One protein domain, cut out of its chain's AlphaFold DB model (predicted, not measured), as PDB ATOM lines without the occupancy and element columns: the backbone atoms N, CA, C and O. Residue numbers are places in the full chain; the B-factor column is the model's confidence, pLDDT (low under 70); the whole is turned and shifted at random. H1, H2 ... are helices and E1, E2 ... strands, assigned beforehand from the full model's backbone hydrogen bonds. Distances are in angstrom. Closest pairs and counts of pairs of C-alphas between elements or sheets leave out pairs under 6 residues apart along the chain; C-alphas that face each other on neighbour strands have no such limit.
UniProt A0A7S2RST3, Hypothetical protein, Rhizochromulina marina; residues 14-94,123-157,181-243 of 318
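Overview. This is residues 14 to 94, 123 to 157 and 181 to 243 of the 318 residues of the protein "Hypothetical protein" of Rhizochromulina marina (UniProt A0A7S2RST3). A small parallel sheet of three strands, E1, E2 and E3, lies between helices, with H1 on one face and H2 and H6 on the other. H5 runs side by side with H1, and beyond the E1 edge a second small sheet, E4 and E5, has H3 and the short H4 beside it, with H4 also touching H5. Residues 233 to 243, of which 233 to 241 belong to H6, stick out from the body, and a 30-residue stretch from 198 to 227 makes a wide excursion between H5 and H6. The printed part has 179 residues with six named helices and five named strands, in the order E1 H1 E2 E3 H2 E4 H3 E5 H4 H5 H6; its class is mixed, helices and strands, and under half of the residues are in named elements. The whole is compact, with a radius of gyration of the C-alphas of 16.3 A, and spans 48 by 41 by 33 A.

Arrangement. The larger sheet runs E1, residues 14 to 17, then E2, residues 39 to 43, then E3, residues 61 to 65; E1 and E3 are its edge strands. E1 and E2 are parallel at 17 degrees, with N 16 and O 41 within hydrogen-bond range at 2.6 A. E2 and E3 are parallel at 25 degrees, with N 40 and O 61 at 2.8 A. H1, residues 26 to 34, is on this sheet at a height of 9.2 A, over E2 and along the strands, at 23 degrees to E2 on the local plane; the closest C-alphas of the two, those of Val 29 and Leu 40, are 7.0 A apart. E1, H1 and E2 form a strand-helix-strand unit, two parallel neighbour strands with a helix between them, with a right-handed crossover. H2, residues 68 to 78, is on the opposite face at a height of 10.3 A, over E2 and E3. H6, residues 228 to 241, is on the same face as H2; it touches H2 with residues 228 to 232 alone, at a shallow tilt of 21 degrees, the same way, the closest C-alphas being those of Tyr 74 and Val 228, 6.9 A apart. H5, residues 183 to 197, touches H1 at a shallow tilt of 8 degrees, the same way; the C-alphas of Leu 28 and Ser 184 are the closest, 5.4 A apart. H5 also touches H4, residues 149 to 152, where the C-alphas of Cys 152 and Val 190 are the closest, 6.4 A apart. E4, residues 84 to 87, and E5, residues 145 to 148, are parallel at 27 degrees, with N 87 and O 147 within hydrogen-bond range at 2.8 A. H3, residues 136 to 142, has its closest C-alpha to E4 at Ile 140, 6.0 A from that of Ala 85, and is close to H2 but not clearly touching it. In H1, H2, H3, H5 and H6 every O i to N i+4 pair is within hydrogen-bond range; H4 is too short for such a pair.

Along the chain. E1 begins at C-alpha 14, at (41.273, -43.310, 46.233). From first to last C-alpha, E2 measures 12.7 A, E3 13.2 A, H1 12.4 A and H2 14.9 A. H5, the longest helix by residues, measures 21.1 A and begins at C-alpha 183, at (38.033, -51.567, 39.423). H6 measures 20.0 A and ends at C-alpha 241, at (52.583, -32.619, 70.866).

Size, cuts and confidence. The two C-alphas farthest apart, those of Glu 157 and Leu 241, are 54.7 A apart. Residues 95 to 122 and 158 to 180 are not printed, with C-alpha gaps of 26.3 A and 22.2 A across the two cuts. The links E2 to E3 and H5 to H6 are long. The mean pLDDT of the printed part is 83.0, and 21 residues are under 70: 89 to 94, 123 to 134, 201 to 202 and 216.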
ATOM      1  N   LEU A  14      42.122 -42.320  46.878       90.81
ATOM      2  CA  LEU A  14      41.273 -43.310  46.233       90.81
ATOM      3  C   LEU A  14      40.393 -43.919  47.317       90.81
ATOM      4  O   LEU A  14      40.894 -44.635  48.167       90.81
ATOM      5  N   VAL A  15      39.095 -43.659  47.334       90.75
ATOM      6  CA  VAL A  15      38.184 -44.418  48.213       90.75
ATOM      7  C   VAL A  15      37.966 -45.835  47.609       90.75
ATOM      8  O   VAL A  15      38.358 -46.082  46.487       90.75
ATOM      9  N   CYS A  16      37.316 -46.829  48.212       89.50
ATOM     10  CA  CYS A  16      36.688 -47.937  47.468       89.50
ATOM     11  C   CYS A  16      35.566 -48.589  48.266       89.50
ATOM     12  O   CYS A  16      35.723 -48.769  49.470       89.50
ATOM     13  N   PRO A  17      34.441 -48.970  47.628       88.56
ATOM     14  CA  PRO A  17      33.439 -49.771  48.307       88.56
ATOM     15  C   PRO A  17      34.051 -51.132  48.613       88.56
ATOM     16  O   PRO A  17      34.623 -51.789  47.734       88.56
ATOM     17  N   HIS A  18      33.876 -51.558  49.850       85.44
ATOM     18  CA  HIS A  18      34.428 -52.782  50.378       85.44
ATOM     19  C   HIS A  18      33.304 -53.608  51.003       85.44
ATOM     20  O   HIS A  18      32.532 -53.126  51.824       85.44
ATOM     21  N   SER A  19      33.169 -54.874  50.603       81.56
ATOM     22  CA  SER A  19      32.022 -55.707  51.000       81.56
ATOM     23  C   SER A  19      32.065 -56.234  52.445       81.56
ATOM     24  O   SER A  19      31.290 -57.127  52.790       81.56
ATOM     25  N   GLY A  20      32.996 -55.752  53.273       76.88
ATOM     26  CA  GLY A  20      33.241 -56.244  54.636       76.88
ATOM     27  C   GLY A  20      33.904 -57.628  54.709       76.88
ATOM     28  O   GLY A  20      34.258 -58.098  55.791       76.88
ATOM     29  N   ARG A  21      34.095 -58.299  53.566       85.69
ATOM     30  CA  ARG A  21      34.897 -59.523  53.433       85.69
ATOM     31  C   ARG A  21      36.327 -59.154  53.068       85.69
ATOM     32  O   ARG A  21      36.552 -58.113  52.477       85.69
ATOM     33  N   VAL A  22      37.276 -60.054  53.325       87.38
ATOM     34  CA  VAL A  22      38.673 -59.865  52.904       87.38
ATOM     35  C   VAL A  22      38.748 -59.792  51.374       87.38
ATOM     36  O   VAL A  22      38.748 -60.816  50.692       87.38
ATOM     37  N   GLU A  23      38.788 -58.579  50.825       88.44
ATOM     38  CA  GLU A  23      38.997 -58.335  49.395       88.44
ATOM     39  C   GLU A  23      40.473 -58.082  49.097       88.44
ATOM     40  O   GLU A  23      41.188 -57.464  49.890       88.44
ATOM     41  N   ASN A  24      40.932 -58.535  47.928       91.06
ATOM     42  CA  ASN A  24      42.268 -58.202  47.461       91.06
ATOM     43  C   ASN A  24      42.297 -56.775  46.900       91.06
ATOM     44  O   ASN A  24      41.742 -56.514  45.832       91.06
ATOM     45  N   VAL A  25      42.979 -55.876  47.604       93.75
ATOM     46  CA  VAL A  25      43.193 -54.480  47.199       93.75
ATOM     47  C   VAL A  25      44.605 -54.243  46.662       93.75
ATOM     48  O   VAL A  25      44.920 -53.124  46.274       93.75
ATOM     49  N   GLY A  26      45.455 -55.275  46.588       94.31
ATOM     50  CA  GLY A  26      46.841 -55.152  46.120       94.31
ATOM     51  C   GLY A  26      47.005 -54.403  44.787       94.31
ATOM     52  O   GLY A  26      47.826 -53.488  44.720       94.31
ATOM     53  N   PRO A  27      46.190 -54.688  43.753       93.19
ATOM     54  CA  PRO A  27      46.220 -53.928  42.503       93.19
ATOM     55  C   PRO A  27      45.868 -52.439  42.657       93.19
ATOM     56  O   PRO A  27      46.456 -51.605  41.976       93.19
ATOM     57  N   LEU A  28      44.938 -52.092  43.557       93.12
ATOM     58  CA  LEU A  28      44.577 -50.696  43.839       93.12
ATOM     59  C   LEU A  28      45.705 -49.983  44.582       93.12
ATOM     60  O   LEU A  28      46.063 -48.871  44.220       93.12
ATOM     61  N   VAL A  29      46.309 -50.649  45.566       93.88
ATOM     62  CA  VAL A  29      47.464 -50.127  46.311       93.88
ATOM     63  C   VAL A  29      48.633 -49.829  45.368       93.88
ATOM     64  O   VAL A  29      49.262 -48.781  45.493       93.88
ATOM     65  N   ARG A  30      48.893 -50.695  44.380       92.81
ATOM     66  CA  ARG A  30      49.902 -50.433  43.340       92.81
ATOM     67  C   ARG A  30      49.573 -49.213  42.498       92.81
ATOM     68  O   ARG A  30      50.455 -48.391  42.278       92.81
ATOM     69  N   ALA A  31      48.323 -49.086  42.055       91.31
ATOM     70  CA  ALA A  31      47.881 -47.920  41.299       91.31
ATOM     71  C   ALA A  31      48.075 -46.635  42.121       91.31
ATOM     72  O   ALA A  31      48.739 -45.710  41.666       91.31
ATOM     73  N   CYS A  32      47.599 -46.614  43.367       91.56
ATOM     74  CA  CYS A  32      47.804 -45.498  44.288       91.56
ATOM     75  C   CYS A  32      49.288 -45.148  44.457       91.56
ATOM     76  O   CYS A  32      49.653 -43.979  44.400       91.56
ATOM     77  N   SER A  33      50.151 -46.154  44.616       91.00
ATOM     78  CA  SER A  33      51.588 -45.950  44.810       91.00
ATOM     79  C   SER A  33      52.249 -45.351  43.572       91.00
ATOM     80  O   SER A  33      53.066 -44.443  43.704       91.00
ATOM     81  N   ALA A  34      51.885 -45.826  42.378       89.00
ATOM     82  CA  ALA A  34      52.426 -45.327  41.114       89.00
ATOM     83  C   ALA A  34      52.079 -43.848  40.881       89.00
ATOM     84  O   ALA A  34      52.910 -43.090  40.386       89.00
ATOM     85  N   PHE A  35      50.882 -43.426  41.294       87.00
ATOM     86  CA  PHE A  35      50.394 -42.052  41.135       87.00
ATOM     87  C   PHE A  35      50.536 -41.191  42.399       87.00
ATOM     88  O   PHE A  35      49.916 -40.135  42.481       87.00
ATOM     89  N   ALA A  36      51.341 -41.629  43.377       87.69
ATOM     90  CA  ALA A  36      51.589 -40.910  44.630       87.69
ATOM     91  C   ALA A  36      50.307 -40.477  45.373       87.69
ATOM     92  O   ALA A  36      50.246 -39.395  45.955       87.69
ATOM     93  N   ALA A  37      49.275 -41.323  45.365       89.31
ATOM     94  CA  ALA A  37      48.068 -41.066  46.136       89.31
ATOM     95  C   ALA A  37      48.382 -41.052  47.641       89.31
ATOM     96  O   ALA A  37      49.096 -41.914  48.152       89.31
ATOM     97  N   ALA A  38      47.802 -40.085  48.348       89.50
ATOM     98  CA  ALA A  38      47.954 -39.877  49.781       89.50
ATOM     99  C   ALA A  38      47.414 -41.064  50.594       89.50
ATOM    100  O   ALA A  38      48.053 -41.499  51.555       89.50
ATOM    101  N   ALA A  39      46.253 -41.606  50.206       93.00
ATOM    102  CA  ALA A  39      45.695 -42.803  50.829       93.00
ATOM    103  C   ALA A  39      44.689 -43.549  49.935       93.00
ATOM    104  O   ALA A  39      44.076 -42.988  49.024       93.00
ATOM    105  N   LEU A  40      44.497 -44.831  50.257       94.25
ATOM    106  CA  LEU A  40      43.391 -45.677  49.823       94.25
ATOM    107  C   LEU A  40      42.384 -45.816  50.979       94.25
ATOM    108  O   LEU A  40      42.720 -46.413  51.995       94.25
ATOM    109  N   VAL A  41      41.159 -45.311  50.840       94.62
ATOM    110  CA  VAL A  41      40.118 -45.357  51.885       94.62
ATOM    111  C   VAL A  41      39.099 -46.453  51.570       94.62
ATOM    112  O   VAL A  41      38.370 -46.361  50.597       94.62
ATOM    113  N   LEU A  42      39.011 -47.508  52.369       94.12
ATOM    114  CA  LEU A  42      38.045 -48.596  52.192       94.12
ATOM    115  C   LEU A  42      36.733 -48.263  52.918       94.12
ATOM    116  O   LEU A  42      36.759 -47.993  54.110       94.12
ATOM    117  N   VAL A  43      35.586 -48.328  52.244       92.75
ATOM    118  CA  VAL A  43      34.271 -48.040  52.849       92.75
ATOM    119  C   VAL A  43      33.512 -49.334  53.096       92.75
ATOM    120  O   VAL A  43      33.280 -50.093  52.154       92.75
ATOM    121  N   GLY A  44      33.094 -49.576  54.337       91.44
ATOM    122  CA  GLY A  44      32.294 -50.745  54.722       91.44
ATOM    123  C   GLY A  44      33.102 -51.936  55.247       91.44
ATOM    124  O   GLY A  44      32.536 -52.993  55.532       91.44
ATOM    125  N   GLY A  45      34.422 -51.806  55.409       91.19
ATOM    126  CA  GLY A  45      35.202 -52.793  56.154       91.19
ATOM    127  C   GLY A  45      36.690 -52.489  56.262       91.19
ATOM    128  O   GLY A  45      37.248 -51.701  55.508       91.19
ATOM    129  N   GLN A  46      37.324 -53.144  57.236       94.31
ATOM    130  CA  GLN A  46      38.702 -52.856  57.657       94.31
ATOM    131  C   GLN A  46      39.699 -53.942  57.242       94.31
ATOM    132  O   GLN A  46      40.908 -53.729  57.272       94.31
ATOM    133  N   ARG A  47      39.206 -55.134  56.881       94.31
ATOM    134  CA  ARG A  47      40.048 -56.293  56.573       94.31
ATOM    135  C   ARG A  47      40.280 -56.420  55.080       94.31
ATOM    136  O   ARG A  47      39.334 -56.591  54.326       94.31
ATOM    137  N   PHE A  48      41.532 -56.469  54.660       94.69
ATOM    138  CA  PHE A  48      41.881 -56.586  53.247       94.69
ATOM    139  C   PHE A  48      43.071 -57.517  53.031       94.69
ATOM    140  O   PHE A  48      43.823 -57.830  53.950       94.69
ATOM    141  N   ALA A  49      43.246 -57.967  51.793       94.62
ATOM    142  CA  ALA A  49      44.442 -58.665  51.348       94.62
ATOM    143  C   ALA A  49      45.239 -57.770  50.393       94.62
ATOM    144  O   ALA A  49      44.672 -57.029  49.594       94.62
ATOM    145  N   THR A  50      46.565 -57.861  50.452       94.56
ATOM    146  CA  THR A  50      47.495 -57.105  49.592       94.56
ATOM    147  C   THR A  50      48.198 -58.007  48.582       94.56
ATOM    148  O   THR A  50      49.333 -57.752  48.180       94.56
ATOM    149  N   HIS A  51      47.553 -59.100  48.174       94.06
ATOM    150  CA  HIS A  51      48.169 -60.025  47.234       94.06
ATOM    151  C   HIS A  51      48.418 -59.333  45.888       94.06
ATOM    152  O   HIS A  51      47.525 -58.708  45.315       94.06
ATOM    153  N   GLY A  52      49.650 -59.432  45.390       90.12
ATOM    154  CA  GLY A  52      50.072 -58.725  44.183       90.12
ATOM    155  C   GLY A  52      50.310 -57.227  44.385       90.12
ATOM    156  O   GLY A  52      50.348 -56.511  43.392       90.12
ATOM    157  N   ALA A  53      50.463 -56.743  45.628       89.62
ATOM    158  CA  ALA A  53      50.893 -55.368  45.906       89.62
ATOM    159  C   ALA A  53      52.404 -55.147  45.707       89.62
ATOM    160  O   ALA A  53      52.818 -54.011  45.536       89.62
ATOM    161  N   HIS A  54      53.218 -56.212  45.736       89.56
ATOM    162  CA  HIS A  54      54.681 -56.164  45.538       89.56
ATOM    163  C   HIS A  54      55.413 -55.106  46.391       89.56
ATOM    164  O   HIS A  54      56.338 -54.458  45.925       89.56
ATOM    165  N   GLY A  55      54.998 -54.915  47.648       88.38
ATOM    166  CA  GLY A  55      55.636 -53.960  48.563       88.38
ATOM    167  C   GLY A  55      55.018 -52.558  48.545       88.38
ATOM    168  O   GLY A  55      55.203 -51.819  49.511       88.38
ATOM    169  N   SER A  56      54.185 -52.220  47.551       90.19
ATOM    170  CA  SER A  56      53.520 -50.910  47.447       90.19
ATOM    171  C   SER A  56      52.677 -50.535  48.674       90.19
ATOM    172  O   SER A  56      52.467 -49.355  48.935       90.19
ATOM    173  N   GLN A  57      52.241 -51.509  49.481       91.00
ATOM    174  CA  GLN A  57      51.521 -51.255  50.737       91.00
ATOM    175  C   GLN A  57      52.348 -50.509  51.796       91.00
ATOM    176  O   GLN A  57      51.788 -50.038  52.777       91.00
ATOM    177  N   ARG A  58      53.673 -50.419  51.627       89.62
ATOM    178  CA  ARG A  58      54.558 -49.635  52.503       89.62
ATOM    179  C   ARG A  58      54.564 -48.139  52.161       89.62
ATOM    180  O   ARG A  58      55.030 -47.348  52.973       89.62
ATOM    181  N   HIS A  59      54.054 -47.766  50.985       88.50
ATOM    182  CA  HIS A  59      54.146 -46.408  50.430       88.50
ATOM    183  C   HIS A  59      52.788 -45.716  50.290       88.50
ATOM    184  O   HIS A  59      52.729 -44.537  49.962       88.50
ATOM    185  N   VAL A  60      51.691 -46.438  50.527       91.31
ATOM    186  CA  VAL A  60      50.332 -45.898  50.474       91.31
ATOM    187  C   VAL A  60      49.618 -46.265  51.759       91.31
ATOM    188  O   VAL A  60      49.536 -47.440  52.116       91.31
ATOM    189  N   LYS A  61      49.048 -45.263  52.427       92.75
ATOM    190  CA  LYS A  61      48.210 -45.485  53.606       92.75
ATOM    191  C   LYS A  61      46.903 -46.122  53.170       92.75
ATOM    192  O   LYS A  61      46.181 -45.551  52.359       92.75
ATOM    193  N   VAL A  62      46.578 -47.287  53.714       94.56
ATOM    194  CA  VAL A  62      45.227 -47.844  53.605       94.56
ATOM    195  C   VAL A  62      44.454 -47.464  54.864       94.56
ATOM    196  O   VAL A  62      44.916 -47.762  55.963       94.56
ATOM    197  N   LEU A  63      43.322 -46.788  54.702       95.31
ATOM    198  CA  LEU A  63      42.409 -46.348  55.760       95.31
ATOM    199  C   LEU A  63      41.052 -47.028  55.579       95.31
ATOM    200  O   LEU A  63      40.766 -47.570  54.513       95.31
ATOM    201  N   SER A  64      40.210 -47.003  56.607       95.69
ATOM    202  CA  SER A  64      38.849 -47.534  56.546       95.69
ATOM    203  C   SER A  64      37.825 -46.551  57.096       95.69
ATOM    204  O   SER A  64      38.067 -45.905  58.108       95.69
ATOM    205  N   ALA A  65      36.675 -46.474  56.444       95.12
ATOM    206  CA  ALA A  65      35.480 -45.796  56.921       95.12
ATOM    207  C   ALA A  65      34.348 -46.826  57.055       95.12
ATOM    208  O   ALA A  65      34.263 -47.793  56.285       95.12
ATOM    209  N   ALA A  66      33.498 -46.650  58.057       94.00
ATOM    210  CA  ALA A  66      32.330 -47.476  58.314       94.00
ATOM    211  C   ALA A  66      31.298 -47.333  57.189       94.00
ATOM    212  O   ALA A  66      30.770 -48.340  56.711       94.00
ATOM    213  N   ASP A  67      31.074 -46.106  56.722       92.81
ATOM    214  CA  ASP A  67      30.108 -45.762  55.682       92.81
ATOM    215  C   ASP A  67      30.608 -44.618  54.778       92.81
ATOM    216  O   ASP A  67      31.749 -44.158  54.876       92.81
ATOM    217  N   TRP A  68      29.782 -44.251  53.796       90.88
ATOM    218  CA  TRP A  68      30.107 -43.205  52.826       90.88
ATOM    219  C   TRP A  68      30.094 -41.813  53.437       90.88
ATOM    220  O   TRP A  68      30.901 -40.989  53.016       90.88
ATOM    221  N   ASP A  69      29.223 -41.575  54.414       92.69
ATOM    222  CA  ASP A  69      29.080 -40.270  55.047       92.69
ATOM    223  C   ASP A  69      30.361 -39.948  55.828       92.69
ATOM    224  O   ASP A  69      30.957 -38.898  55.607       92.69
ATOM    225  N   GLU A  70      30.875 -40.902  56.615       94.12
ATOM    226  CA  GLU A  70      32.154 -40.771  57.326       94.12
ATOM    227  C   GLU A  70      33.332 -40.570  56.357       94.12
ATOM    228  O   GLU A  70      34.225 -39.759  56.604       94.12
ATOM    229  N   ALA A  71      33.351 -41.287  55.229       92.81
ATOM    230  CA  ALA A  71      34.410 -41.131  54.233       92.81
ATOM    231  C   ALA A  71      34.382 -39.750  53.558       92.81
ATOM    232  O   ALA A  71      35.436 -39.165  53.315       92.81
ATOM    233  N   ILE A  72      33.192 -39.240  53.229       91.25
ATOM    234  CA  ILE A  72      33.006 -37.932  52.591       91.25
ATOM    235  C   ILE A  72      33.306 -36.804  53.581       91.25
ATOM    236  O   ILE A  72      33.980 -35.847  53.202       91.25
ATOM    237  N   GLU A  73      32.859 -36.930  54.831       92.25
ATOM    238  CA  GLU A  73      33.173 -36.008  55.928       92.25
ATOM    239  C   GLU A  73      34.691 -35.898  56.117       92.25
ATOM    240  O   GLU A  73      35.235 -34.803  56.018       92.25
ATOM    241  N   TYR A  74      35.395 -37.029  56.239       92.25
ATOM    242  CA  TYR A  74      36.858 -37.058  56.353       92.25
ATOM    243  C   TYR A  74      37.569 -36.353  55.183       92.25
ATOM    244  O   TYR A  74      38.546 -35.622  55.359       92.25
ATOM    245  N   LEU A  75      37.093 -36.561  53.955       90.25
ATOM    246  CA  LEU A  75      37.688 -35.923  52.780       90.25
ATOM    247  C   LEU A  75      37.442 -34.407  52.763       90.25
ATOM    248  O   LEU A  75      38.347 -33.639  52.436       90.25
ATOM    249  N   ARG A  76      36.240 -33.959  53.124       89.12
ATOM    250  CA  ARG A  76      35.876 -32.539  53.073       89.12
ATOM    251  C   ARG A  76      36.430 -31.742  54.241       89.12
ATOM    252  O   ARG A  76      37.031 -30.696  54.021       89.12
ATOM    253  N   GLU A  77      36.240 -32.233  55.455       90.31
ATOM    254  CA  GLU A  77      36.546 -31.491  56.676       90.31
ATOM    255  C   GLU A  77      38.029 -31.623  57.042       90.31
ATOM    256  O   GLU A  77      38.717 -30.617  57.224       90.31
ATOM    257  N   ASP A  78      38.560 -32.850  57.069       89.44
ATOM    258  CA  ASP A  78      39.940 -33.088  57.515       89.44
ATOM    259  C   ASP A  78      40.965 -32.928  56.392       89.44
ATOM    260  O   ASP A  78      42.055 -32.387  56.603       89.44
ATOM    261  N   CYS A  79      40.639 -33.413  55.190       87.12
ATOM    262  CA  CYS A  79      41.557 -33.351  54.053       87.12
ATOM    263  C   CYS A  79      41.388 -32.076  53.214       87.12
ATOM    264  O   CYS A  79      42.314 -31.723  52.481       87.12
ATOM    265  N   GLN A  80      40.242 -31.389  53.317       88.06
ATOM    266  CA  GLN A  80      39.904 -30.195  52.530       88.06
ATOM    267  C   GLN A  80      39.966 -30.444  51.018       88.06
ATOM    268  O   GLN A  80      40.639 -29.725  50.271       88.06
ATOM    269  N   VAL A  81      39.291 -31.505  50.562       85.62
ATOM    270  CA  VAL A  81      39.321 -31.941  49.161       85.62
ATOM    271  C   VAL A  81      37.932 -32.032  48.545       85.62
ATOM    272  O   VAL A  81      36.958 -32.347  49.225       85.62
ATOM    273  N   ASP A  82      37.857 -31.807  47.232       85.50
ATOM    274  CA  ASP A  82      36.616 -31.988  46.482       85.50
ATOM    275  C   ASP A  82      36.381 -33.478  46.188       85.50
ATOM    276  O   ASP A  82      37.290 -34.239  45.838       85.50
ATOM    277  N   VAL A  83      35.123 -33.901  46.259       86.38
ATOM    278  CA  VAL A  83      34.712 -35.289  46.071       86.38
ATOM    279  C   VAL A  83      34.140 -35.488  44.668       86.38
ATOM    280  O   VAL A  83      33.126 -34.906  44.283       86.38
ATOM    281  N   CYS A  84      34.777 -36.370  43.894       86.19
ATOM    282  CA  CYS A  84      34.356 -36.726  42.539       86.19
ATOM    283  C   CYS A  84      33.914 -38.189  42.444       86.19
ATOM    284  O   CYS A  84      34.724 -39.096  42.659       86.19
ATOM    285  N   ALA A  85      32.683 -38.425  41.990       85.81
ATOM    286  CA  ALA A  85      32.203 -39.759  41.638       85.81
ATOM    287  C   ALA A  85      32.690 -40.178  40.239       85.81
ATOM    288  O   ALA A  85      32.581 -39.410  39.283       85.81
ATOM    289  N   VAL A  86      33.176 -41.413  40.079       84.94
ATOM    290  CA  VAL A  86      33.531 -41.968  38.757       84.94
ATOM    291  C   VAL A  86      32.564 -43.060  38.370       84.94
ATOM    292  O   VAL A  86      32.422 -44.033  39.088       84.94
ATOM    293  N   LEU A  87      31.948 -42.951  37.201       83.31
ATOM    294  CA  LEU A  87      30.957 -43.910  36.734       83.31
ATOM    295  C   LEU A  87      31.551 -44.780  35.615       83.31
ATOM    296  O   LEU A  87      32.023 -44.234  34.616       83.31
ATOM    297  N   PRO A  88      31.520 -46.122  35.731       73.88
ATOM    298  CA  PRO A  88      32.178 -47.030  34.784       73.88
ATOM    299  C   PRO A  88      31.574 -47.031  33.370       73.88
ATOM    300  O   PRO A  88      32.225 -47.488  32.437       73.88
ATOM    301  N   GLY A  89      30.349 -46.528  33.191       69.25
ATOM    302  CA  GLY A  89      29.674 -46.459  31.894       69.25
ATOM    303  C   GLY A  89      29.303 -45.033  31.488       69.25
ATOM    304  O   GLY A  89      29.467 -44.102  32.286       69.25
ATOM    305  N   PRO A  90      28.759 -44.841  30.270       61.97
ATOM    306  CA  PRO A  90      28.054 -43.623  29.881       61.97
ATOM    307  C   PRO A  90      26.718 -43.570  30.637       61.97
ATOM    308  O   PRO A  90      25.640 -43.643  30.055       61.97
ATOM    309  N   THR A  91      26.778 -43.539  31.965       52.94
ATOM    310  CA  THR A  91      25.594 -43.371  32.789       52.94
ATOM    311  C   THR A  91      25.162 -41.931  32.601       52.94
ATOM    312  O   THR A  91      25.768 -41.005  33.143       52.94
ATOM    313  N   VAL A  92      24.128 -41.739  31.786       47.75
ATOM    314  CA  VAL A  92      23.303 -40.541  31.861       47.75
ATOM    315  C   VAL A  92      22.722 -40.578  33.265       47.75
ATOM    316  O   VAL A  92      21.864 -41.411  33.549       47.75
ATOM    317  N   LEU A  93      23.275 -39.777  34.175       49.34
ATOM    318  CA  LEU A  93      22.698 -39.623  35.504       49.34
ATOM    319  C   LEU A  93      21.233 -39.239  35.313       49.34
ATOM    320  O   LEU A  93      20.936 -38.181  34.757       49.34
ATOM    321  N   GLY A  94      20.330 -40.134  35.715       41.66
ATOM    322  CA  GLY A  94      18.922 -39.801  35.834       41.66
ATOM    323  C   GLY A  94      18.820 -38.630  36.799       41.66
ATOM    324  O   GLY A  94      19.395 -38.675  37.883       41.66
ATOM    325  N   ALA A 123      42.514 -32.275  46.166       54.53
ATOM    326  CA  ALA A 123      42.404 -33.724  45.899       54.53
ATOM    327  C   ALA A 123      41.041 -34.140  45.308       54.53
ATOM    328  O   ALA A 123      40.134 -33.327  45.187       54.53
ATOM    329  N   PHE A 124      40.960 -35.418  44.922       65.19
ATOM    330  CA  PHE A 124      39.913 -36.215  44.243       65.19
ATOM    331  C   PHE A 124      40.289 -37.700  44.564       65.19
ATOM    332  O   PHE A 124      41.463 -37.936  44.864       65.19
ATOM    333  N   LEU A 125      39.463 -38.760  44.608       61.72
ATOM    334  CA  LEU A 125      38.410 -39.289  43.728       61.72
ATOM    335  C   LEU A 125      37.820 -40.583  44.327       61.72
ATOM    336  O   LEU A 125      38.605 -41.464  44.688       61.72
ATOM    337  N   LEU A 126      36.496 -40.819  44.226       60.75
ATOM    338  CA  LEU A 126      36.029 -42.193  43.990       60.75
ATOM    339  C   LEU A 126      34.553 -42.430  43.607       60.75
ATOM    340  O   LEU A 126      33.677 -41.889  44.266       60.75
ATOM    341  N   LEU A 127      34.279 -43.396  42.693       60.00
ATOM    342  CA  LEU A 127      33.474 -44.604  43.034       60.00
ATOM    343  C   LEU A 127      33.482 -45.768  42.018       60.00
ATOM    344  O   LEU A 127      32.693 -45.802  41.092       60.00
ATOM    345  N   LEU A 128      34.301 -46.809  42.227       64.81
ATOM    346  CA  LEU A 128      34.347 -47.972  41.322       64.81
ATOM    347  C   LEU A 128      33.836 -49.236  42.007       64.81
ATOM    348  O   LEU A 128      34.567 -49.921  42.715       64.81
ATOM    349  N   SER A 129      32.578 -49.580  41.759       54.03
ATOM    350  CA  SER A 129      32.070 -50.944  41.907       54.03
ATOM    351  C   SER A 129      31.396 -51.352  40.610       54.03
ATOM    352  O   SER A 129      30.888 -50.508  39.871       54.03
ATOM    353  N   LYS A 130      31.338 -52.673  40.389       55.84
ATOM    354  CA  LYS A 130      30.308 -53.315  39.563       55.84
ATOM    355  C   LYS A 130      28.985 -52.575  39.746       55.84
ATOM    356  O   LYS A 130      28.668 -52.303  40.903       55.84
ATOM    357  N   ALA A 131      28.328 -52.286  38.616       54.78
ATOM    358  CA  ALA A 131      27.043 -51.606  38.412       54.78
ATOM    359  C   ALA A 131      26.302 -51.186  39.694       54.78
ATOM    360  O   ALA A 131      26.126 -52.036  40.570       54.78
ATOM    361  N   PRO A 132      25.821 -49.929  39.782       55.16
ATOM    362  CA  PRO A 132      25.249 -49.376  41.006       55.16
ATOM    363  C   PRO A 132      24.287 -50.384  41.632       55.16
ATOM    364  O   PRO A 132      23.271 -50.756  41.043       55.16
ATOM    365  N   LYS A 133      24.651 -50.876  42.820       61.75
ATOM    366  CA  LYS A 133      23.657 -51.513  43.677       61.75
ATOM    367  C   LYS A 133      22.656 -50.413  44.046       61.75
ATOM    368  O   LYS A 133      23.007 -49.235  44.048       61.75
ATOM    369  N   THR A 134      21.418 -50.773  44.343       64.88
ATOM    370  CA  THR A 134      20.430 -49.828  44.891       64.88
ATOM    371  C   THR A 134      21.057 -48.981  46.011       64.88
ATOM    372  O   THR A 134      21.686 -49.557  46.900       64.88
ATOM    373  N   GLY A 135      20.923 -47.650  45.945       72.00
ATOM    374  CA  GLY A 135      21.444 -46.703  46.951       72.00
ATOM    375  C   GLY A 135      22.714 -45.927  46.569       72.00
ATOM    376  O   GLY A 135      23.226 -45.166  47.379       72.00
ATOM    377  N   TRP A 136      23.249 -46.091  45.354       79.00
ATOM    378  CA  TRP A 136      24.412 -45.303  44.904       79.00
ATOM    379  C   TRP A 136      24.064 -43.870  44.508       79.00
ATOM    380  O   TRP A 136      24.940 -43.009  44.536       79.00
ATOM    381  N   ASP A 137      22.808 -43.617  44.149       82.38
ATOM    382  CA  ASP A 137      22.348 -42.285  43.759       82.38
ATOM    383  C   ASP A 137      22.510 -41.284  44.906       82.38
ATOM    384  O   ASP A 137      22.937 -40.158  44.664       82.38
ATOM    385  N   ASP A 138      22.284 -41.721  46.149       84.12
ATOM    386  CA  ASP A 138      22.479 -40.896  47.343       84.12
ATOM    387  C   ASP A 138      23.953 -40.509  47.505       84.12
ATOM    388  O   ASP A 138      24.277 -39.343  47.713       84.12
ATOM    389  N   VAL A 139      24.870 -41.460  47.311       85.31
ATOM    390  CA  VAL A 139      26.315 -41.198  47.409       85.31
ATOM    391  C   VAL A 139      26.792 -40.283  46.279       85.31
ATOM    392  O   VAL A 139      27.577 -39.364  46.501       85.31
ATOM    393  N   ILE A 140      26.299 -40.493  45.055       85.06
ATOM    394  CA  ILE A 140      26.617 -39.625  43.914       85.06
ATOM    395  C   ILE A 140      26.059 -38.215  44.139       85.06
ATOM    396  O   ILE A 140      26.726 -37.246  43.780       85.06
ATOM    397  N   ALA A 141      24.873 -38.086  44.739       85.88
ATOM    398  CA  ALA A 141      24.271 -36.801  45.081       85.88
ATOM    399  C   ALA A 141      25.057 -36.050  46.164       85.88
ATOM    400  O   ALA A 141      25.046 -34.821  46.177       85.88
ATOM    401  N   GLN A 142      25.768 -36.769  47.036       87.25
ATOM    402  CA  GLN A 142      26.678 -36.166  48.004       87.25
ATOM    403  C   GLN A 142      28.003 -35.693  47.388       87.25
ATOM    404  O   GLN A 142      28.681 -34.882  48.014       87.25
ATOM    405  N   CYS A 143      28.385 -36.160  46.195       86.88
ATOM    406  CA  CYS A 143      29.628 -35.757  45.529       86.88
ATOM    407  C   CYS A 143      29.507 -34.372  44.870       86.88
ATOM    408  O   CYS A 143      28.468 -34.021  44.314       86.88
ATOM    409  N   ASP A 144      30.602 -33.608  44.839       85.44
ATOM    410  CA  ASP A 144      30.637 -32.263  44.243       85.44
ATOM    411  C   ASP A 144      30.475 -32.299  42.717       85.44
ATOM    412  O   ASP A 144      29.956 -31.371  42.088       85.44
ATOM    413  N   PHE A 145      30.944 -33.381  42.094       83.50
ATOM    414  CA  PHE A 145      30.741 -33.662  40.680       83.50
ATOM    415  C   PHE A 145      30.918 -35.151  40.374       83.50
ATOM    416  O   PHE A 145      31.345 -35.953  41.201       83.50
ATOM    417  N   SER A 146      30.578 -35.532  39.144       82.81
ATOM    418  CA  SER A 146      30.706 -36.903  38.661       82.81
ATOM    419  C   SER A 146      31.245 -36.937  37.235       82.81
ATOM    420  O   SER A 146      30.878 -36.092  36.412       82.81
ATOM    421  N   VAL A 147      32.046 -37.952  36.927       80.50
ATOM    422  CA  VAL A 147      32.698 -38.155  35.627       80.50
ATOM    423  C   VAL A 147      32.465 -39.581  35.156       80.50
ATOM    424  O   VAL A 147      32.533 -40.521  35.941       80.50
ATOM    425  N   SER A 148      32.202 -39.766  33.866       82.50
ATOM    426  CA  SER A 148      32.185 -41.101  33.264       82.50
ATOM    427  C   SER A 148      33.596 -41.505  32.846       82.50
ATOM    428  O   SER A 148      34.316 -40.704  32.260       82.50
ATOM    429  N   VAL A 149      33.979 -42.767  33.048       82.06
ATOM    430  CA  VAL A 149      35.277 -43.298  32.584       82.06
ATOM    431  C   VAL A 149      35.475 -43.095  31.086       82.06
ATOM    432  O   VAL A 149      36.586 -42.817  30.647       82.06
ATOM    433  N   ALA A 150      34.398 -43.163  30.299       80.81
ATOM    434  CA  ALA A 150      34.456 -42.911  28.864       80.81
ATOM    435  C   ALA A 150      34.961 -41.494  28.533       80.81
ATOM    436  O   ALA A 150      35.578 -41.296  27.496       80.81
ATOM    437  N   GLN A 151      34.744 -40.520  29.425       76.88
ATOM    438  CA  GLN A 151      35.246 -39.148  29.284       76.88
ATOM    439  C   GLN A 151      36.730 -39.021  29.659       76.88
ATOM    440  O   GLN A 151      37.368 -38.037  29.292       76.88
ATOM    441  N   CYS A 152      37.278 -39.996  30.387       75.81
ATOM    442  CA  CYS A 152      38.693 -40.059  30.745       75.81
ATOM    443  C   CYS A 152      39.545 -40.711  29.644       75.81
ATOM    444  O   CYS A 152      40.761 -40.542  29.630       75.81
ATOM    445  N   ILE A 153      38.930 -41.461  28.726       80.69
ATOM    446  CA  ILE A 153      39.633 -42.081  27.602       80.69
ATOM    447  C   ILE A 153      39.782 -41.019  26.501       80.69
ATOM    448  O   ILE A 153      38.770 -40.469  26.062       80.69
ATOM    449  N   PRO A 154      41.010 -40.692  26.056       75.56
ATOM    450  CA  PRO A 154      41.206 -39.723  24.988       75.56
ATOM    451  C   PRO A 154      40.499 -40.215  23.726       75.56
ATOM    452  O   PRO A 154      40.581 -41.396  23.377       75.56
ATOM    453  N   ALA A 155      39.794 -39.307  23.047       74.75
ATOM    454  CA  ALA A 155      39.266 -39.609  21.727       74.75
ATOM    455  C   ALA A 155      40.445 -39.998  20.816       74.75
ATOM    456  O   ALA A 155      41.510 -39.384  20.933       74.75
ATOM    457  N   PRO A 156      40.292 -41.013  19.948       77.00
ATOM    458  CA  PRO A 156      41.330 -41.330  18.982       77.00
ATOM    459  C   PRO A 156      41.629 -40.067  18.167       77.00
ATOM    460  O   PRO A 156      40.710 -39.469  17.602       77.00
ATOM    461  N   GLU A 157      42.895 -39.644  18.158       78.56
ATOM    462  CA  GLU A 157      43.363 -38.571  17.280       78.56
ATOM    463  C   GLU A 157      42.931 -38.924  15.850       78.56
ATOM    464  O   GLU A 157      43.118 -40.075  15.433       78.56
ATOM    465  N   LEU A 181      35.294 -52.823  32.542       79.44
ATOM    466  CA  LEU A 181      36.603 -52.540  33.117       79.44
ATOM    467  C   LEU A 181      36.627 -52.945  34.597       79.44
ATOM    468  O   LEU A 181      35.718 -52.618  35.364       79.44
ATOM    469  N   ASP A 182      37.681 -53.651  35.004       83.06
ATOM    470  CA  ASP A 182      37.911 -53.964  36.410       83.06
ATOM    471  C   ASP A 182      38.194 -52.693  37.216       83.06
ATOM    472  O   ASP A 182      38.750 -51.720  36.703       83.06
ATOM    473  N   ARG A 183      37.852 -52.716  38.513       83.25
ATOM    474  CA  ARG A 183      38.033 -51.567  39.423       83.25
ATOM    475  C   ARG A 183      39.454 -51.005  39.358       83.25
ATOM    476  O   ARG A 183      39.621 -49.801  39.250       83.25
ATOM    477  N   SER A 184      40.464 -51.874  39.366       87.19
ATOM    478  CA  SER A 184      41.868 -51.465  39.271       87.19
ATOM    479  C   SER A 184      42.198 -50.780  37.950       87.19
ATOM    480  O   SER A 184      42.852 -49.745  37.958       87.19
ATOM    481  N   MET A 185      41.715 -51.317  36.827       87.81
ATOM    482  CA  MET A 185      41.935 -50.737  35.501       87.81
ATOM    483  C   MET A 185      41.341 -49.331  35.425       87.81
ATOM    484  O   MET A 185      41.993 -48.400  34.958       87.81
ATOM    485  N   VAL A 186      40.118 -49.163  35.931       85.81
ATOM    486  CA  VAL A 186      39.488 -47.847  35.956       85.81
ATOM    487  C   VAL A 186      40.232 -46.890  36.888       85.81
ATOM    488  O   VAL A 186      40.475 -45.753  36.495       85.81
ATOM    489  N   SER A 187      40.644 -47.336  38.080       87.00
ATOM    490  CA  SER A 187      41.472 -46.524  38.978       87.00
ATOM    491  C   SER A 187      42.739 -46.043  38.277       87.00
ATOM    492  O   SER A 187      43.026 -44.855  38.331       87.00
ATOM    493  N   CYS A 188      43.448 -46.918  37.558       89.31
ATOM    494  CA  CYS A 188      44.635 -46.530  36.795       89.31
ATOM    495  C   CYS A 188      44.325 -45.462  35.741       89.31
ATOM    496  O   CYS A 188      45.017 -44.453  35.701       89.31
ATOM    497  N   ILE A 189      43.271 -45.645  34.933       87.44
ATOM    498  CA  ILE A 189      42.884 -44.673  33.896       87.44
ATOM    499  C   ILE A 189      42.602 -43.305  34.521       87.44
ATOM    500  O   ILE A 189      43.051 -42.283  34.011       87.44
ATOM    501  N   VAL A 190      41.849 -43.258  35.622       85.69
ATOM    502  CA  VAL A 190      41.479 -41.967  36.208       85.69
ATOM    503  C   VAL A 190      42.650 -41.313  36.935       85.69
ATOM    504  O   VAL A 190      42.846 -40.109  36.784       85.69
ATOM    505  N   LEU A 191      43.443 -42.087  37.680       86.75
ATOM    506  CA  LEU A 191      44.635 -41.574  38.353       86.75
ATOM    507  C   LEU A 191      45.661 -41.045  37.341       86.75
ATOM    508  O   LEU A 191      46.205 -39.968  37.551       86.75
ATOM    509  N   GLU A 192      45.854 -41.728  36.208       86.94
ATOM    510  CA  GLU A 192      46.710 -41.259  35.112       86.94
ATOM    511  C   GLU A 192      46.228 -39.914  34.557       86.94
ATOM    512  O   GLU A 192      47.008 -38.965  34.425       86.94
ATOM    513  N   ARG A 193      44.929 -39.802  34.248       85.31
ATOM    514  CA  ARG A 193      44.363 -38.566  33.689       85.31
ATOM    515  C   ARG A 193      44.456 -37.418  34.666       85.31
ATOM    516  O   ARG A 193      44.813 -36.312  34.270       85.31
ATOM    517  N   PHE A 194      44.183 -37.679  35.935       81.88
ATOM    518  CA  PHE A 194      44.344 -36.655  36.941       81.88
ATOM    519  C   PHE A 194      45.799 -36.247  37.132       81.88
ATOM    520  O   PHE A 194      46.066 -35.051  37.159       81.88
ATOM    521  N   ALA A 195      46.730 -37.200  37.218       83.06
ATOM    522  CA  ALA A 195      48.151 -36.892  37.326       83.06
ATOM    523  C   ALA A 195      48.591 -35.983  36.168       83.06
ATOM    524  O   ALA A 195      49.252 -34.971  36.390       83.06
ATOM    525  N   SER A 196      48.116 -36.261  34.948       83.25
ATOM    526  CA  SER A 196      48.339 -35.394  33.790       83.25
ATOM    527  C   SER A 196      47.705 -33.999  33.933       83.25
ATOM    528  O   SER A 196      48.319 -33.016  33.521       83.25
ATOM    529  N   TRP A 197      46.500 -33.875  34.496       77.88
ATOM    530  CA  TRP A 197      45.782 -32.595  34.608       77.88
ATOM    531  C   TRP A 197      46.288 -31.689  35.724       77.88
ATOM    532  O   TRP A 197      46.424 -30.479  35.522       77.88
ATOM    533  N   ALA A 198      46.551 -32.273  36.887       76.50
ATOM    534  CA  ALA A 198      47.113 -31.582  38.036       76.50
ATOM    535  C   ALA A 198      48.632 -31.385  37.908       76.50
ATOM    536  O   ALA A 198      49.229 -30.755  38.772       76.50
ATOM    537  N   ALA A 199      49.231 -31.864  36.807       78.50
ATOM    538  CA  ALA A 199      50.662 -31.800  36.547       78.50
ATOM    539  C   ALA A 199      51.472 -32.383  37.714       78.50
ATOM    540  O   ALA A 199      52.464 -31.797  38.139       78.50
ATOM    541  N   TYR A 200      51.025 -33.530  38.236       76.38
ATOM    542  CA  TYR A 200      51.857 -34.296  39.151       76.38
ATOM    543  C   TYR A 200      53.092 -34.736  38.395       76.38
ATOM    544  O   TYR A 200      52.993 -35.344  37.322       76.38
ATOM    545  N   ASP A 201      54.244 -34.473  38.992       69.44
ATOM    546  CA  ASP A 201      55.460 -35.132  38.575       69.44
ATOM    547  C   ASP A 201      55.237 -36.631  38.769       69.44
ATOM    548  O   ASP A 201      55.025 -37.118  39.885       69.44
ATOM    549  N   GLN A 202      55.207 -37.370  37.660       69.25
ATOM    550  CA  GLN A 202      55.233 -38.821  37.740       69.25
ATOM    551  C   GLN A 202      56.467 -39.204  38.549       69.25
ATOM    552  O   GLN A 202      57.546 -38.637  38.340       69.25
ATOM    553  N   ARG A 203      56.312 -40.153  39.478       78.31
ATOM    554  CA  ARG A 203      57.456 -40.674  40.228       78.31
ATOM    555  C   ARG A 203      58.524 -41.077  39.222       78.31
ATOM    556  O   ARG A 203      58.225 -41.794  38.264       78.31
ATOM    557  N   GLY A 204      59.744 -40.586  39.432       79.06
ATOM    558  CA  GLY A 204      60.865 -40.953  38.578       79.06
ATOM    559  C   GLY A 204      60.971 -42.471  38.515       79.06
ATOM    560  O   GLY A 204      60.657 -43.151  39.490       79.06
ATOM    561  N   THR A 205      61.359 -43.015  37.372       82.94
ATOM    562  CA  THR A 205      61.575 -44.452  37.238       82.94
ATOM    563  C   THR A 205      63.057 -44.751  37.097       82.94
ATOM    564  O   THR A 205      63.790 -44.036  36.415       82.94
ATOM    565  N   GLU A 206      63.503 -45.831  37.728       82.56
ATOM    566  CA  GLU A 206      64.806 -46.432  37.478       82.56
ATOM    567  C   GLU A 206      64.584 -47.719  36.672       82.56
ATOM    568  O   GLU A 206      64.225 -48.779  37.192       82.56
ATOM    569  N   GLY A 207      64.684 -47.596  35.346       86.88
ATOM    570  CA  GLY A 207      64.307 -48.661  34.418       86.88
ATOM    571  C   GLY A 207      62.797 -48.921  34.434       86.88
ATOM    572  O   GLY A 207      62.011 -48.058  34.051       86.88
ATOM    573  N   PHE A 208      62.394 -50.118  34.868       74.94
ATOM    574  CA  PHE A 208      60.984 -50.528  34.967       74.94
ATOM    575  C   PHE A 208      60.371 -50.299  36.359       74.94
ATOM    576  O   PHE A 208      59.234 -50.701  36.596       74.94
ATOM    577  N   LYS A 209      61.120 -49.682  37.282       74.00
ATOM    578  CA  LYS A 209      60.749 -49.534  38.694       74.00
ATOM    579  C   LYS A 209      60.462 -48.080  39.019       74.00
ATOM    580  O   LYS A 209      61.181 -47.204  38.553       74.00
ATOM    581  N   PHE A 210      59.449 -47.817  39.836       77.88
ATOM    582  CA  PHE A 210      59.201 -46.472  40.352       77.88
ATOM    583  C   PHE A 210      60.140 -46.177  41.521       77.88
ATOM    584  O   PHE A 210      60.297 -47.006  42.416       77.88
ATOM    585  N   LEU A 211      60.727 -44.984  41.531       81.06
ATOM    586  CA  LEU A 211      61.416 -44.429  42.685       81.06
ATOM    587  C   LEU A 211      60.356 -44.111  43.735       81.06
ATOM    588  O   LEU A 211      59.495 -43.242  43.562       81.06
ATOM    589  N   LEU A 212      60.375 -44.894  44.802       75.38
ATOM    590  CA  LEU A 212      59.451 -44.747  45.907       75.38
ATOM    591  C   LEU A 212      60.104 -43.880  46.981       75.38
ATOM    592  O   LEU A 212      61.262 -44.090  47.332       75.38
ATOM    593  N   ASP A 213      59.350 -42.916  47.510       75.56
ATOM    594  CA  ASP A 213      59.723 -42.212  48.735       75.56
ATOM    595  C   ASP A 213      60.017 -43.215  49.851       75.56
ATOM    596  O   ASP A 213      59.465 -44.328  49.870       75.56
ATOM    597  N   HIS A 214      60.849 -42.792  50.805       75.00
ATOM    598  CA  HIS A 214      61.084 -43.554  52.020       75.00
ATOM    599  C   HIS A 214      59.745 -43.987  52.612       75.00
ATOM    600  O   HIS A 214      58.859 -43.162  52.838       75.00
ATOM    601  N   ALA A 215      59.596 -45.296  52.829       73.25
ATOM    602  CA  ALA A 215      58.437 -45.816  53.529       73.25
ATOM    603  C   ALA A 215      58.305 -45.062  54.858       73.25
ATOM    604  O   ALA A 215      59.311 -44.847  55.535       73.25
ATOM    605  N   ASP A 216      57.080 -44.709  55.248       66.69
ATOM    606  CA  ASP A 216      56.772 -43.860  56.413       66.69
ATOM    607  C   ASP A 216      57.261 -44.437  57.770       66.69
ATOM    608  O   ASP A 216      56.895 -43.939  58.833       66.69
ATOM    609  N   GLY A 217      58.035 -45.532  57.787       70.19
ATOM    610  CA  GLY A 217      58.525 -46.256  58.965       70.19
ATOM    611  C   GLY A 217      57.414 -46.963  59.749       70.19
ATOM    612  O   GLY A 217      57.642 -47.976  60.413       70.19
ATOM    613  N   ARG A 218      56.179 -46.474  59.624       73.38
ATOM    614  CA  ARG A 218      54.967 -47.019  60.217       73.38
ATOM    615  C   ARG A 218      54.592 -48.303  59.496       73.38
ATOM    616  O   ARG A 218      54.033 -48.302  58.400       73.38
ATOM    617  N   ARG A 219      54.871 -49.430  60.143       72.12
ATOM    618  CA  ARG A 219      54.339 -50.726  59.718       72.12
ATOM    619  C   ARG A 219      52.829 -50.730  59.954       72.12
ATOM    620  O   ARG A 219      52.383 -50.898  61.087       72.12
ATOM    621  N   GLN A 220      52.040 -50.562  58.893       76.75
ATOM    622  CA  GLN A 220      50.613 -50.874  58.960       76.75
ATOM    623  C   GLN A 220      50.442 -52.351  59.341       76.75
ATOM    624  O   GLN A 220      51.180 -53.222  58.867       76.75
ATOM    625  N   ARG A 221      49.472 -52.642  60.216       80.00
ATOM    626  CA  ARG A 221      49.138 -54.025  60.567       80.00
ATOM    627  C   ARG A 221      48.699 -54.749  59.296       80.00
ATOM    628  O   ARG A 221      47.813 -54.289  58.583       80.00
ATOM    629  N   HIS A 222      49.341 -55.875  59.000       81.31
ATOM    630  CA  HIS A 222      49.097 -56.597  57.756       81.31
ATOM    631  C   HIS A 222      47.613 -56.975  57.629       81.31
ATOM    632  O   HIS A 222      47.069 -57.677  58.478       81.31
ATOM    633  N   GLY A 223      46.970 -56.501  56.560       88.12
ATOM    634  CA  GLY A 223      45.573 -56.806  56.245       88.12
ATOM    635  C   GLY A 223      44.527 -56.139  57.141       88.12
ATOM    636  O   GLY A 223      43.372 -56.569  57.131       88.12
ATOM    637  N   TRP A 224      44.908 -55.109  57.902       92.50
ATOM    638  CA  TRP A 224      43.994 -54.315  58.718       92.50
ATOM    639  C   TRP A 224      44.200 -52.819  58.484       92.50
ATOM    640  O   TRP A 224      45.305 -52.308  58.655       92.50
ATOM    641  N   ALA A 225      43.129 -52.120  58.112       92.38
ATOM    642  CA  ALA A 225      43.134 -50.677  57.905       92.38
ATOM    643  C   ALA A 225      42.651 -49.979  59.188       92.38
ATOM    644  O   ALA A 225      41.578 -50.338  59.680       92.38
ATOM    645  N   PRO A 226      43.393 -48.997  59.738       93.81
ATOM    646  CA  PRO A 226      42.879 -48.147  60.812       93.81
ATOM    647  C   PRO A 226      41.642 -47.375  60.343       93.81
ATOM    648  O   PRO A 226      41.429 -47.187  59.139       93.81
ATOM    649  N   ASN A 227      40.794 -46.965  61.285       95.94
ATOM    650  CA  ASN A 227      39.632 -46.142  60.953       95.94
ATOM    651  C   ASN A 227      40.077 -44.694  60.641       95.94
ATOM    652  O   ASN A 227      41.069 -44.213  61.189       95.94
ATOM    653  N   VAL A 228      39.375 -44.003  59.739       94.56
ATOM    654  CA  VAL A 228      39.685 -42.610  59.371       94.56
ATOM    655  C   VAL A 228      39.638 -41.656  60.572       94.56
ATOM    656  O   VAL A 228      40.520 -40.814  60.686       94.56
ATOM    657  N   ARG A 229      38.714 -41.832  61.524       92.69
ATOM    658  CA  ARG A 229      38.656 -41.045  62.769       92.69
ATOM    659  C   ARG A 229      39.860 -41.289  63.663       92.69
ATOM    660  O   ARG A 229      40.466 -40.333  64.128       92.69
ATOM    661  N   GLU A 230      40.258 -42.550  63.830       91.00
ATOM    662  CA  GLU A 230      41.475 -42.907  64.577       91.00
ATOM    663  C   GLU A 230      42.702 -42.212  63.963       91.00
ATOM    664  O   GLU A 230      43.545 -41.673  64.675       91.00
ATOM    665  N   GLN A 231      42.765 -42.137  62.630       88.31
ATOM    666  CA  GLN A 231      43.828 -41.433  61.916       88.31
ATOM    667  C   GLN A 231      43.798 -39.911  62.151       88.31
ATOM    668  O   GLN A 231      44.859 -39.296  62.274       88.31
ATOM    669  N   VAL A 232      42.614 -39.292  62.181       87.88
ATOM    670  CA  VAL A 232      42.441 -37.854  62.458       87.88
ATOM    671  C   VAL A 232      42.839 -37.525  63.893       87.88
ATOM    672  O   VAL A 232      43.577 -36.564  64.119       87.88
ATOM    673  N   GLU A 233      42.406 -38.336  64.856       88.19
ATOM    674  CA  GLU A 233      42.794 -38.219  66.261       88.19
ATOM    675  C   GLU A 233      44.312 -38.331  66.405       88.19
ATOM    676  O   GLU A 233      44.938 -37.446  66.988       88.19
ATOM    677  N   GLU A 234      44.925 -39.344  65.782       86.69
ATOM    678  CA  GLU A 234      46.375 -39.529  65.808       86.69
ATOM    679  C   GLU A 234      47.102 -38.313  65.214       86.69
ATOM    680  O   GLU A 234      48.047 -37.798  65.813       86.69
ATOM    681  N   GLN A 235      46.652 -37.804  64.061       82.56
ATOM    682  CA  GLN A 235      47.231 -36.603  63.449       82.56
ATOM    683  C   GLN A 235      47.074 -35.367  64.333       82.56
ATOM    684  O   GLN A 235      48.008 -34.571  64.446       82.56
ATOM    685  N   THR A 236      45.916 -35.202  64.967       83.94
ATOM    686  CA  THR A 236      45.629 -34.072  65.851       83.94
ATOM    687  C   THR A 236      46.500 -34.133  67.102       83.94
ATOM    688  O   THR A 236      47.134 -33.136  67.448       83.94
ATOM    689  N   SER A 237      46.632 -35.306  67.725       86.88
ATOM    690  CA  SER A 237      47.541 -35.529  68.854       86.88
ATOM    691  C   SER A 237      49.000 -35.284  68.470       86.88
ATOM    692  O   SER A 237      49.725 -34.614  69.205       86.88
ATOM    693  N   TRP A 238      49.437 -35.754  67.296       81.06
ATOM    694  CA  TRP A 238      50.785 -35.480  66.789       81.06
ATOM    695  C   TRP A 238      51.033 -33.983  66.608       81.06
ATOM    696  O   TRP A 238      52.079 -33.491  67.035       81.06
ATOM    697  N   ARG A 239      50.072 -33.257  66.020       80.12
ATOM    698  CA  ARG A 239      50.144 -31.799  65.848       80.12
ATOM    699  C   ARG A 239      50.200 -31.077  67.193       80.12
ATOM    700  O   ARG A 239      51.011 -30.174  67.328       80.12
ATOM    701  N   GLN A 240      49.399 -31.479  68.182       84.19
ATOM    702  CA  GLN A 240      49.417 -30.876  69.521       84.19
ATOM    703  C   GLN A 240      50.763 -31.081  70.231       84.19
ATOM    704  O   GLN A 240      51.329 -30.126  70.750       84.19
ATOM    705  N   LEU A 241      51.310 -32.301  70.205       83.50
ATOM    706  CA  LEU A 241      52.583 -32.619  70.866       83.50
ATOM    707  C   LEU A 241      53.794 -31.932  70.218       83.50
ATOM    708  O   LEU A 241      54.777 -31.657  70.901       83.50
ATOM    709  N   HIS A 242      53.739 -31.684  68.908       78.31
ATOM    710  CA  HIS A 242      54.867 -31.156  68.137       78.31
ATOM    711  C   HIS A 242      54.666 -29.715  67.679       78.31
ATOM    712  O   HIS A 242      55.443 -29.250  66.848       78.31
ATOM    713  N   GLN A 243      53.659 -28.997  68.186       73.94
ATOM    714  CA  GLN A 243      53.536 -27.567  67.922       73.94
ATOM    715  C   GLN A 243      54.700 -26.832  68.605       73.94
ATOM    716  O   GLN A 243      54.768 -26.792  69.836       73.94
TER     717      GLN A 243